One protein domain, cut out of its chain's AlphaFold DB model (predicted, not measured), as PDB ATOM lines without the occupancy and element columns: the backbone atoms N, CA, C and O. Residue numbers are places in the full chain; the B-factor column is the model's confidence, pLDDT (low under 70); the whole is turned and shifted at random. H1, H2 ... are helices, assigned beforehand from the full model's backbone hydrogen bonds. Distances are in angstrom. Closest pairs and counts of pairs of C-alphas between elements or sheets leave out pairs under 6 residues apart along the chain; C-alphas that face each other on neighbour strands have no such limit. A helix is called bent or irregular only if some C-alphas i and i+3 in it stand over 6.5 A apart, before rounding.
ATOM      1  N   GLU A 171     229.172 344.650 292.190       76.94
ATOM      2  CA  GLU A 171     230.535 344.907 291.703       76.94
ATOM      3  C   GLU A 171     230.626 346.109 290.750       76.94
ATOM      4  O   GLU A 171     231.541 346.923 290.843       76.94
ATOM      5  N   HIS A 172     229.651 346.285 289.857       77.38
ATOM      6  CA  HIS A 172     229.626 347.428 288.949       77.38
ATOM      7  C   HIS A 172     229.295 348.723 289.693       77.38
ATOM      8  O   HIS A 172     229.824 349.777 289.341       77.38
ATOM      9  N   LYS A 173     228.461 348.653 290.740       77.38
ATOM     10  CA  LYS A 173     228.182 349.804 291.609       77.38
ATOM     11  C   LYS A 173     229.428 350.209 292.392       77.38
ATOM     12  O   LYS A 173     229.755 351.390 292.424       77.38
ATOM     13  N   GLU A 174     230.134 349.244 292.976       78.06
ATOM     14  CA  GLU A 174     231.375 349.477 293.719       78.06
ATOM     15  C   GLU A 174     232.483 350.023 292.820       78.06
ATOM     16  O   GLU A 174     233.115 351.016 293.171       78.06
ATOM     17  N   ASN A 175     232.664 349.458 291.624       82.06
ATOM     18  CA  ASN A 175     233.624 349.967 290.645       82.06
ATOM     19  C   ASN A 175     233.277 351.393 290.196       82.06
ATOM     20  O   ASN A 175     234.163 352.235 290.086       82.06
ATOM     21  N   ALA A 176     231.994 351.701 289.979       77.12
ATOM     22  CA  ALA A 176     231.565 353.058 289.644       77.12
ATOM     23  C   ALA A 176     231.835 354.047 290.791       77.12
ATOM     24  O   ALA A 176     232.330 355.151 290.548       77.12
ATOM     25  N   LEU A 177     231.557 353.650 292.035       79.75
ATOM     26  CA  LEU A 177     231.881 354.422 293.237       79.75
ATOM     27  C   LEU A 177     233.387 354.667 293.345       79.75
ATOM     28  O   LEU A 177     233.805 355.813 293.484       79.75
ATOM     29  N   LYS A 178     234.195 353.615 293.212       80.88
ATOM     30  CA  LYS A 178     235.655 353.685 293.278       80.88
ATOM     31  C   LYS A 178     236.227 354.603 292.199       80.88
ATOM     32  O   LYS A 178     236.937 355.544 292.534       80.88
ATOM     33  N   ASN A 179     235.825 354.421 290.942       79.44
ATOM     34  CA  ASN A 179     236.248 355.277 289.829       79.44
ATOM     35  C   ASN A 179     235.856 356.742 290.058       79.44
ATOM     36  O   ASN A 179     236.605 357.654 289.712       79.44
ATOM     37  N   THR A 180     234.683 356.988 290.648       75.31
ATOM     38  CA  THR A 180     234.238 358.344 290.993       75.31
ATOM     39  C   THR A 180     235.141 358.941 292.068       75.31
ATOM     40  O   THR A 180     235.649 360.044 291.886       75.31
ATOM     41  N   VAL A 181     235.393 358.212 293.158       77.44
ATOM     42  CA  VAL A 181     236.281 358.657 294.240       77.44
ATOM     43  C   VAL A 181     237.688 358.943 293.713       77.44
ATOM     44  O   VAL A 181     238.209 360.015 293.994       77.44
ATOM     45  N   GLU A 182     238.254 358.055 292.894       77.38
ATOM     46  CA  GLU A 182     239.571 358.228 292.260       77.38
ATOM     47  C   GLU A 182     239.616 359.474 291.362       77.38
ATOM     48  O   GLU A 182     240.531 360.286 291.464       77.38
ATOM     49  N   THR A 183     238.579 359.706 290.548       73.56
ATOM     50  CA  THR A 183     238.497 360.883 289.658       73.56
ATOM     51  C   THR A 183     238.479 362.212 290.428       73.56
ATOM     52  O   THR A 183     238.893 363.248 289.902       73.56
ATOM     53  N   PHE A 184     237.979 362.213 291.668       68.25
ATOM     54  CA  PHE A 184     237.880 363.412 292.505       68.25
ATOM     55  C   PHE A 184     238.920 363.465 293.634       68.25
ATOM     56  O   PHE A 184     238.973 364.468 294.350       68.25
ATOM     57  N   GLN A 185     239.774 362.449 293.769       69.50
ATOM     58  CA  GLN A 185     240.707 362.284 294.884       69.50
ATOM     59  C   GLN A 185     241.708 363.445 294.981       69.50
ATOM     60  O   GLN A 185     241.861 364.032 296.050       69.50
ATOM     61  N   ASP A 186     242.271 363.875 293.847       65.62
ATOM     62  CA  ASP A 186     243.188 365.025 293.768       65.62
ATOM     63  C   ASP A 186     242.508 366.350 294.145       65.62
ATOM     64  O   ASP A 186     243.116 367.250 294.722       65.62
ATOM     65  N   THR A 187     241.209 366.471 293.849       64.44
ATOM     66  CA  THR A 187     240.430 367.673 294.184       64.44
ATOM     67  C   THR A 187     240.099 367.714 295.679       64.44
ATOM     68  O   THR A 187     240.069 368.792 296.267       64.44
ATOM     69  N   ILE A 188     239.871 366.550 296.296       61.72
ATOM     70  CA  ILE A 188     239.595 366.404 297.732       61.72
ATOM     71  C   ILE A 188     240.875 366.633 298.551       61.72
ATOM     72  O   ILE A 188     240.839 367.373 299.532       61.72
ATOM     73  N   ALA A 189     242.013 366.072 298.128       60.78
ATOM     74  CA  ALA A 189     243.302 366.243 298.805       60.78
ATOM     75  C   ALA A 189     243.741 367.721 298.856       60.78
ATOM     76  O   ALA A 189     244.078 368.234 299.923       60.78
ATOM     77  N   TYR A 190     243.604 368.446 297.740       60.91
ATOM     78  CA  TYR A 190     243.911 369.881 297.661       60.91
ATOM     79  C   TYR A 190     243.064 370.746 298.623       60.91
ATOM     80  O   TYR A 190     243.529 371.767 299.128       60.91
ATOM     81  N   GLN A 191     241.822 370.344 298.922       58.12
ATOM     82  CA  GLN A 191     240.924 371.090 299.816       58.12
ATOM     83  C   GLN A 191     241.272 370.941 301.301       58.12
ATOM     84  O   GLN A 191     241.042 371.873 302.075       58.12
ATOM     85  N   VAL A 192     241.823 369.792 301.697       60.06
ATOM     86  CA  VAL A 192     242.211 369.518 303.089       60.06
ATOM     87  C   VAL A 192     243.497 370.268 303.457       60.06
ATOM     88  O   VAL A 192     243.630 370.730 304.589       60.06
ATOM     89  N   GLU A 193     244.408 370.456 302.498       58.69
ATOM     90  CA  GLU A 193     245.732 371.038 302.750       58.69
ATOM     91  C   GLU A 193     245.780 372.576 302.682       58.69
ATOM     92  O   GLU A 193     246.558 373.189 303.410       58.69
ATOM     93  N   VAL A 194     244.958 373.234 301.851       59.72
ATOM     94  CA  VAL A 194     245.236 374.632 301.446       59.72
ATOM     95  C   VAL A 194     244.439 375.709 302.205       59.72
ATOM     96  O   VAL A 194     244.831 376.870 302.160       59.72
ATOM     97  N   ARG A 195     243.362 375.382 302.946       59.22
ATOM     98  CA  ARG A 195     242.443 376.377 303.576       59.22
ATOM     99  C   ARG A 195     242.220 377.621 302.677       59.22
ATOM    100  O   ARG A 195     242.658 378.723 303.016       59.22
ATOM    101  N   PRO A 196     241.573 377.449 301.512       60.81
ATOM    102  CA  PRO A 196     241.482 378.487 300.488       60.81
ATOM    103  C   PRO A 196     240.760 379.751 300.979       60.81
ATOM    104  O   PRO A 196     239.835 379.690 301.792       60.81
ATOM    105  N   GLN A 197     241.158 380.908 300.445       70.75
ATOM    106  CA  GLN A 197     240.435 382.168 300.647       70.75
ATOM    107  C   GLN A 197     239.024 382.086 300.035       70.75
ATOM    108  O   GLN A 197     238.819 381.407 299.030       70.75
ATOM    109  N   ILE A 198     238.060 382.839 300.581       69.00
ATOM    110  CA  ILE A 198     236.630 382.787 300.199       69.00
ATOM    111  C   ILE A 198     236.416 382.890 298.675       69.00
ATOM    112  O   ILE A 198     235.610 382.150 298.116       69.00
ATOM    113  N   ALA A 199     237.163 383.753 297.979       71.69
ATOM    114  CA  ALA A 199     237.058 383.912 296.524       71.69
ATOM    115  C   ALA A 199     237.475 382.647 295.745       71.69
ATOM    116  O   ALA A 199     236.829 382.272 294.765       71.69
ATOM    117  N   GLN A 200     238.517 381.951 296.207       69.25
ATOM    118  CA  GLN A 200     238.959 380.680 295.630       69.25
ATOM    119  C   GLN A 200     237.932 379.582 295.917       69.25
ATOM    120  O   GLN A 200     237.576 378.827 295.015       69.25
ATOM    121  N   SER A 201     237.373 379.543 297.131       67.06
ATOM    122  CA  SER A 201     236.282 378.625 297.479       67.06
ATOM    123  C   SER A 201     235.069 378.804 296.565       67.06
ATOM    124  O   SER A 201     234.537 377.816 296.069       67.06
ATOM    125  N   VAL A 202     234.661 380.045 296.272       72.31
ATOM    126  CA  VAL A 202     233.534 380.329 295.364       72.31
ATOM    127  C   VAL A 202     233.826 379.859 293.936       72.31
ATOM    128  O   VAL A 202     232.982 379.193 293.335       72.31
ATOM    129  N   HIS A 203     235.021 380.125 293.397       77.19
ATOM    130  CA  HIS A 203     235.402 379.628 292.070       77.19
ATOM    131  C   HIS A 203     235.447 378.098 292.000       77.19
ATOM    132  O   HIS A 203     234.998 377.516 291.013       77.19
ATOM    133  N   HIS A 204     235.920 377.433 293.054       69.06
ATOM    134  CA  HIS A 204     235.930 375.975 293.121       69.06
ATOM    135  C   HIS A 204     234.531 375.377 293.259       69.06
ATOM    136  O   HIS A 204     234.239 374.393 292.585       69.06
ATOM    137  N   ILE A 205     233.646 375.981 294.060       73.75
ATOM    138  CA  ILE A 205     232.235 375.579 294.143       73.75
ATOM    139  C   ILE A 205     231.575 375.725 292.772       73.75
ATOM    140  O   ILE A 205     230.879 374.815 292.328       73.75
ATOM    141  N   HIS A 206     231.837 376.821 292.059       76.56
ATOM    142  CA  HIS A 206     231.298 377.035 290.719       76.56
ATOM    143  C   HIS A 206     231.835 376.009 289.705       76.56
ATOM    144  O   HIS A 206     231.069 375.444 288.925       76.56
ATOM    145  N   ALA A 207     233.132 375.693 289.756       78.62
ATOM    146  CA  ALA A 207     233.732 374.658 288.917       78.62
ATOM    147  C   ALA A 207     233.188 373.253 289.242       78.62
ATOM    148  O   ALA A 207     232.895 372.476 288.332       78.62
ATOM    149  N   ALA A 208     233.015 372.927 290.526       74.06
ATOM    150  CA  ALA A 208     232.419 371.672 290.977       74.06
ATOM    151  C   ALA A 208     230.951 371.563 290.539       74.06
ATOM    152  O   ALA A 208     230.542 370.522 290.028       74.06
ATOM    153  N   TYR A 209     230.188 372.654 290.645       76.19
ATOM    154  CA  TYR A 209     228.822 372.741 290.138       76.19
ATOM    155  C   TYR A 209     228.767 372.507 288.623       76.19
ATOM    156  O   TYR A 209     227.958 371.706 288.160       76.19
ATOM    157  N   GLY A 210     229.676 373.112 287.850       79.19
ATOM    158  CA  GLY A 210     229.786 372.875 286.408       79.19
ATOM    159  C   GLY A 210     230.089 371.411 286.062       79.19
ATOM    160  O   GLY A 210     229.445 370.836 285.182       79.19
ATOM    161  N   LYS A 211     231.009 370.766 286.796       79.88
ATOM    162  CA  LYS A 211     231.296 369.326 286.646       79.88
ATOM    163  C   LYS A 211     230.071 368.466 286.977       79.88
ATOM    164  O   LYS A 211     229.766 367.531 286.238       79.88
ATOM    165  N   LEU A 212     229.343 368.797 288.043       77.19
ATOM    166  CA  LEU A 212     228.129 368.085 288.447       77.19
ATOM    167  C   LEU A 212     227.009 368.249 287.411       77.19
ATOM    168  O   LEU A 212     226.346 367.278 287.054       77.19
ATOM    169  N   GLN A 213     226.849 369.448 286.853       81.31
ATOM    170  CA  GLN A 213     225.891 369.720 285.785       81.31
ATOM    171  C   GLN A 213     226.237 368.951 284.499       81.31
ATOM    172  O   GLN A 213     225.340 368.420 283.839       81.31
ATOM    173  N   ALA A 214     227.525 368.834 284.160       80.94
ATOM    174  CA  ALA A 214     227.982 368.009 283.045       80.94
ATOM    175  C   ALA A 214     227.676 366.519 283.272       80.94
ATOM    176  O   ALA A 214     227.129 365.870 282.380       80.94
ATOM    177  N   LYS A 215     227.938 365.991 284.477       80.38
ATOM    178  CA  LYS A 215     227.598 364.605 284.842       80.38
ATOM    179  C   LYS A 215     226.099 364.336 284.847       80.38
ATOM    180  O   LYS A 215     225.662 363.289 284.384       80.38
ATOM    181  N   LEU A 216     225.292 365.301 285.270       82.88
ATOM    182  CA  LEU A 216     223.837 365.207 285.195       82.88
ATOM    183  C   LEU A 216     223.337 365.202 283.740       82.88
ATOM    184  O   LEU A 216     222.394 364.483 283.410       82.88
ATOM    185  N   LYS A 217     223.980 365.958 282.843       86.25
ATOM    186  CA  LYS A 217     223.689 365.902 281.404       86.25
ATOM    187  C   LYS A 217     224.071 364.546 280.801       86.25
ATOM    188  O   LYS A 217     223.312 364.019 279.992       86.25
ATOM    189  N   GLU A 218     225.213 363.990 281.200       87.25
ATOM    190  CA  GLU A 218     225.659 362.649 280.801       87.25
ATOM    191  C   GLU A 218     224.664 361.575 281.262       87.25
ATOM    192  O   GLU A 218     224.219 360.775 280.443       87.25
ATOM    193  N   LEU A 219     224.220 361.622 282.523       83.88
ATOM    194  CA  LEU A 219     223.205 360.712 283.058       83.88
ATOM    195  C   LEU A 219     221.906 360.772 282.246       83.88
ATOM    196  O   LEU A 219     221.419 359.739 281.803       83.88
ATOM    197  N   ARG A 220     221.386 361.974 281.971       87.81
ATOM    198  CA  ARG A 220     220.176 362.143 281.146       87.81
ATOM    199  C   ARG A 220     220.347 361.588 279.731       87.81
ATOM    200  O   ARG A 220     219.407 361.037 279.163       87.81
ATOM    201  N   ALA A 221     221.532 361.740 279.139       89.38
ATOM    202  CA  ALA A 221     221.828 361.174 277.827       89.38
ATOM    203  C   ALA A 221     221.871 359.637 277.870       89.38
ATOM    204  O   ALA A 221     221.349 358.985 276.963       89.38
ATOM    205  N   LEU A 222     222.443 359.061 278.932       87.69
ATOM    206  CA  LEU A 222     222.459 357.618 279.168       87.69
ATOM    207  C   LEU A 222     221.051 357.067 279.415       87.69
ATOM    208  O   LEU A 222     220.701 356.054 278.819       87.69
ATOM    209  N   GLU A 223     220.218 357.750 280.201       85.94
ATOM    210  CA  GLU A 223     218.809 357.395 280.410       85.94
ATOM    211  C   GLU A 223     218.036 357.389 279.087       85.94
ATOM    212  O   GLU A 223     217.375 356.405 278.762       85.94
ATOM    213  N   ALA A 224     218.185 358.436 278.267       86.69
ATOM    214  CA  ALA A 224     217.548 358.503 276.954       86.69
ATOM    215  C   ALA A 224     218.034 357.388 276.009       86.69
ATOM    216  O   ALA A 224     217.243 356.821 275.252       86.69
ATOM    217  N   SER A 225     219.329 357.059 276.048       88.06
ATOM    218  CA  SER A 225     219.899 355.939 275.292       88.06
ATOM    219  C   SER A 225     219.330 354.598 275.762       88.06
ATOM    220  O   SER A 225     218.901 353.782 274.946       88.06
ATOM    221  N   HIS A 226     219.242 354.397 277.077       85.12
ATOM    222  CA  HIS A 226     218.666 353.204 277.685       85.12
ATOM    223  C   HIS A 226     217.198 353.022 277.282       85.12
ATOM    224  O   HIS A 226     216.829 351.943 276.825       85.12
ATOM    225  N   THR A 227     216.377 354.076 277.326       86.12
ATOM    226  CA  THR A 227     214.984 354.018 276.851       86.12
ATOM    227  C   THR A 227     214.896 353.626 275.376       86.12
ATOM    228  O   THR A 227     214.084 352.774 275.021       86.12
ATOM    229  N   ARG A 228     215.760 354.180 274.513       87.94
ATOM    230  CA  ARG A 228     215.807 353.804 273.088       87.94
ATOM    231  C   ARG A 228     216.190 352.340 272.886       87.94
ATOM    232  O   ARG A 228     215.638 351.692 272.004       87.94
ATOM    233  N   LEU A 229     217.121 351.814 273.682       86.38
ATOM    234  CA  LEU A 229     217.510 350.402 273.624       86.38
ATOM    235  C   LEU A 229     216.366 349.485 274.061       86.38
ATOM    236  O   LEU A 229     216.089 348.508 273.371       86.38
ATOM    237  N   LEU A 230     215.670 349.822 275.150       85.50
ATOM    238  CA  LEU A 230     214.489 349.082 275.600       85.50
ATOM    239  C   LEU A 230     213.400 349.052 274.525       85.50
ATOM    240  O   LEU A 230     212.850 347.992 274.233       85.50
ATOM    241  N   GLN A 231     213.143 350.196 273.892       85.75
ATOM    242  CA  GLN A 231     212.177 350.297 272.804       85.75
ATOM    243  C   GLN A 231     212.614 349.483 271.582       85.75
ATOM    244  O   GLN A 231     211.814 348.752 271.017       85.75
ATOM    245  N   ARG A 232     213.904 349.500 271.234       86.62
ATOM    246  CA  ARG A 232     214.433 348.670 270.148       86.62
ATOM    247  C   ARG A 232     214.285 347.172 270.426       86.62
ATOM    248  O   ARG A 232     213.956 346.432 269.508       86.62
ATOM    249  N   ILE A 233     214.526 346.718 271.659       84.50
ATOM    250  CA  ILE A 233     214.316 345.311 272.051       84.50
ATOM    251  C   ILE A 233     212.844 344.936 271.869       84.50
ATOM    252  O   ILE A 233     212.544 343.905 271.274       84.50
ATOM    253  N   HIS A 234     211.940 345.792 272.341       84.25
ATOM    254  CA  HIS A 234     210.502 345.609 272.193       84.25
ATOM    255  C   HIS A 234     210.074 345.552 270.717       84.25
ATOM    256  O   HIS A 234     209.391 344.618 270.307       84.25
ATOM    257  N   ASP A 235     210.537 346.494 269.894       84.62
ATOM    258  CA  ASP A 235     210.203 346.564 268.470       84.62
ATOM    259  C   ASP A 235     210.729 345.346 267.695       84.62
ATOM    260  O   ASP A 235     210.045 344.831 266.813       84.62
ATOM    261  N   VAL A 236     211.916 344.835 268.047       85.81
ATOM    262  CA  VAL A 236     212.463 343.600 267.461       85.81
ATOM    263  C   VAL A 236     211.611 342.388 267.838       85.81
ATOM    264  O   VAL A 236     211.316 341.572 266.966       85.81
ATOM    265  N   GLN A 237     211.182 342.269 269.099       84.31
ATOM    266  CA  GLN A 237     210.296 341.179 269.521       84.31
ATOM    267  C   GLN A 237     208.939 341.252 268.809       84.31
ATOM    268  O   GLN A 237     208.471 340.241 268.297       84.31
ATOM    269  N   LEU A 238     208.352 342.448 268.688       81.69
ATOM    270  CA  LEU A 238     207.116 342.670 267.928       81.69
ATOM    271  C   LEU A 238     207.251 342.279 266.453       81.69
ATOM    272  O   LEU A 238     206.350 341.664 265.889       81.69
ATOM    273  N   GLN A 239     208.375 342.619 265.821       81.06
ATOM    274  CA  GLN A 239     208.643 342.235 264.435       81.06
ATOM    275  C   GLN A 239     208.802 340.717 264.283       81.06
ATOM    276  O   GLN A 239     208.313 340.151 263.306       81.06
ATOM    277  N   GLN A 240     209.445 340.049 265.246       78.25
ATOM    278  CA  GLN A 240     209.618 338.592 265.258       78.25
ATOM    279  C   GLN A 240     208.325 337.828 265.572       78.25
ATOM    280  O   GLN A 240     208.140 336.728 265.059       78.25
ATOM    281  N   LEU A 241     207.418 338.418 266.355       73.56
ATOM    282  CA  LEU A 241     206.059 337.912 266.588       73.56
ATOM    283  C   LEU A 241     205.187 337.931 265.320       73.56
ATOM    284  O   LEU A 241     204.133 337.305 265.313       73.56
ATOM    285  N   GLY A 242     205.635 338.630 264.267       59.50
ATOM    286  CA  GLY A 242     205.209 338.530 262.871       59.50
ATOM    287  C   GLY A 242     203.825 337.925 262.603       59.50
ATOM    288  O   GLY A 242     203.665 336.710 262.526       59.50
ATOM    289  N   SER A 243     202.850 338.774 262.265       53.88
ATOM    290  CA  SER A 243     201.600 338.382 261.581       53.88
ATOM    291  C   SER A 243     200.628 337.457 262.339       53.88
ATOM    292  O   SER A 243     199.865 336.717 261.723       53.88
ATOM    293  N   THR A 244     200.517 337.568 263.660       51.28
ATOM    294  CA  THR A 244     199.299 337.158 264.387       51.28
ATOM    295  C   THR A 244     198.303 338.319 264.457       51.28
ATOM    296  O   THR A 244     197.973 338.840 265.517       51.28
ATOM    297  N   THR A 245     197.774 338.730 263.302       51.31
ATOM    298  CA  THR A 245     196.765 339.802 263.121       51.31
ATOM    299  C   THR A 245     195.424 339.584 263.852       51.31
ATOM    300  O   THR A 245     194.477 340.330 263.627       51.31
ATOM    301  N   LEU A 246     195.323 338.573 264.720       56.72
ATOM    302  CA  LEU A 246     194.120 338.191 265.463       56.72
ATOM    303  C   LEU A 246     194.340 338.067 266.981       56.72
ATOM    304  O   LEU A 246     193.407 337.678 267.678       56.72
ATOM    305  N   MET A 247     195.533 338.357 267.511       59.16
ATOM    306  CA  MET A 247     195.739 338.328 268.965       59.16
ATOM    307  C   MET A 247     195.298 339.641 269.608       59.16
ATOM    308  O   MET A 247     195.553 340.727 269.085       59.16
ATOM    309  N   GLU A 248     194.617 339.534 270.748       65.19
ATOM    310  CA  GLU A 248     194.274 340.695 271.557       65.19
ATOM    311  C   GLU A 248     195.553 341.375 272.058       65.19
ATOM    312  O   GLU A 248     196.592 340.749 272.271       65.19
ATOM    313  N   LYS A 249     195.477 342.689 272.273       69.38
ATOM    314  CA  LYS A 249     196.620 343.493 272.721       69.38
ATOM    315  C   LYS A 249     197.238 342.964 274.027       69.38
ATOM    316  O   LYS A 249     198.452 342.992 274.175       69.38
ATOM    317  N   SER A 250     196.412 342.414 274.918       68.31
ATOM    318  CA  SER A 250     196.828 341.746 276.157       68.31
ATOM    319  C   SER A 250     197.705 340.516 275.905       68.31
ATOM    320  O   SER A 250     198.727 340.346 276.555       68.31
ATOM    321  N   THR A 251     197.356 339.686 274.920       69.62
ATOM    322  CA  THR A 251     198.104 338.460 274.599       69.62
ATOM    323  C   THR A 251     199.437 338.761 273.919       69.62
ATOM    324  O   THR A 251     200.398 338.007 274.075       69.62
ATOM    325  N   ILE A 252     199.509 339.867 273.174       68.62
ATOM    326  CA  ILE A 252     200.761 340.368 272.599       68.62
ATOM    327  C   ILE A 252     201.686 340.855 273.719       68.62
ATOM    328  O   ILE A 252     202.845 340.453 273.754       68.62
ATOM    329  N   ASP A 253     201.166 341.648 274.658       70.19
ATOM    330  CA  ASP A 253     201.942 342.168 275.789       70.19
ATOM    331  C   ASP A 253     202.453 341.039 276.710       70.19
ATOM    332  O   ASP A 253     203.593 341.101 277.165       70.19
ATOM    333  N   ASP A 254     201.670 339.972 276.911       70.31
ATOM    334  CA  ASP A 254     202.086 338.778 277.668       70.31
ATOM    335  C   ASP A 254     203.172 337.954 276.951       70.31
ATOM    336  O   ASP A 254     203.964 337.255 277.588       70.31
ATOM    337  N   SER A 255     203.216 338.024 275.617       72.88
ATOM    338  CA  SER A 255     204.197 337.303 274.794       72.88
ATOM    339  C   SER A 255     205.532 338.042 274.687       72.88
ATOM    340  O   SER A 255     206.555 337.432 274.367       72.88
ATOM    341  N   ILE A 256     205.535 339.353 274.941       80.69
ATOM    342  CA  ILE A 256     206.741 340.177 274.922       80.69
ATOM    343  C   ILE A 256     207.499 339.971 276.231       80.69
ATOM    344  O   ILE A 256     207.063 340.324 277.327       80.69
ATOM    345  N   LEU A 257     208.697 339.420 276.107       82.38
ATOM    346  CA  LEU A 257     209.568 339.159 277.236       82.38
ATOM    347  C   LEU A 257     210.253 340.450 277.677       82.38
ATOM    348  O   LEU A 257     210.885 341.154 276.882       82.38
ATOM    349  N   SER A 258     210.206 340.725 278.980       83.31
ATOM    350  CA  SER A 258     210.996 341.814 279.549       83.31
ATOM    351  C   SER A 258     212.502 341.566 279.335       83.31
ATOM    352  O   SER A 258     212.953 340.414 279.316       83.31
TER     353      SER A 258
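AT A GLANCE: This is residues 171 to 258 of the 433 residues of the protein "DUF4509 domain-containing protein" of Aphanomyces euteiches (UniProt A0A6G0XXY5). One very long helix, H2, makes the length of an extended, open model; beside its first residues the bent helix H1 folds back alongside it across a gap, joined to it by the tight turn of residues 195 to 197, while beside its last residues the short helix H3 folds back near it. The 88 printed residues have three named helices, in the order H1, H2, H3, and no named strand; the class is all helix. The whole is extended, with a radius of gyration of the C-alphas of 23.4 A, and its outline is a rod, spanning 73 by 27 by 16 A.

IN THESE COORDINATES: H2, residues 198 to 240, is the longest helix, with 43 residues and 62.5 A from first to last C-alpha; it begins at C-alpha 198 at (236.630, 382.787, 300.199) and ends at C-alpha 240 at (209.618, 338.592, 265.258). Before it comes H1, residues 171 to 194, assigned as one helix by its hydrogen bonds but bent, with C-alphas 183 and 186 7.5 A apart. Its arms are H1a, residues 171 to 183, 18.0 A long, and H1b, residues 186 to 194, 12.5 A long; residues 184 and 185 belong to neither. C-alpha 171 lies at (230.535, 344.907, 291.703). After H2 comes H3, residues 249 to 255, 10.0 A from first to last C-alpha.

HOW THE PARTS SIT: H2 touches no helix. H2 and H3 are near each other, with 5 pairs of C-alphas within 10 A; they have no pair within 8 A, but only just, as the closest C-alphas are 8.2 A apart. H1b is apart from H2, although a tight link of 3 residues joins H1 to H2. H1a is apart from H2 as well. The lines of H1a and H1b stand at a steep tilt of 45 degrees. Both H1a and H1b are apart from H3. In H1a, H2 and H3 every O i to N i+4 pair is within hydrogen-bond range; in H1b 4 of 5 are.

THE WHOLE: The two C-alphas farthest apart, those of Gln 197 and Leu 246, are 72.9 A from each other, while the C-alphas of Glu 171 and Ser 258, the first and last printed, are 23.2 A apart. Residues 171 to 186 of H1, residues 209 to 229 of H2, and residues 245 to 251, of which 249 to 251 belong to H3, stand free. The printed part has no cut. No link is long: the one from H2 to H3, 8 residues, is short but not tight. The mean pLDDT of the printed part is 74.8; 28 residues are under 70, namely residues 184 to 196, 198, 200 to 201, 204 and 242 to 252.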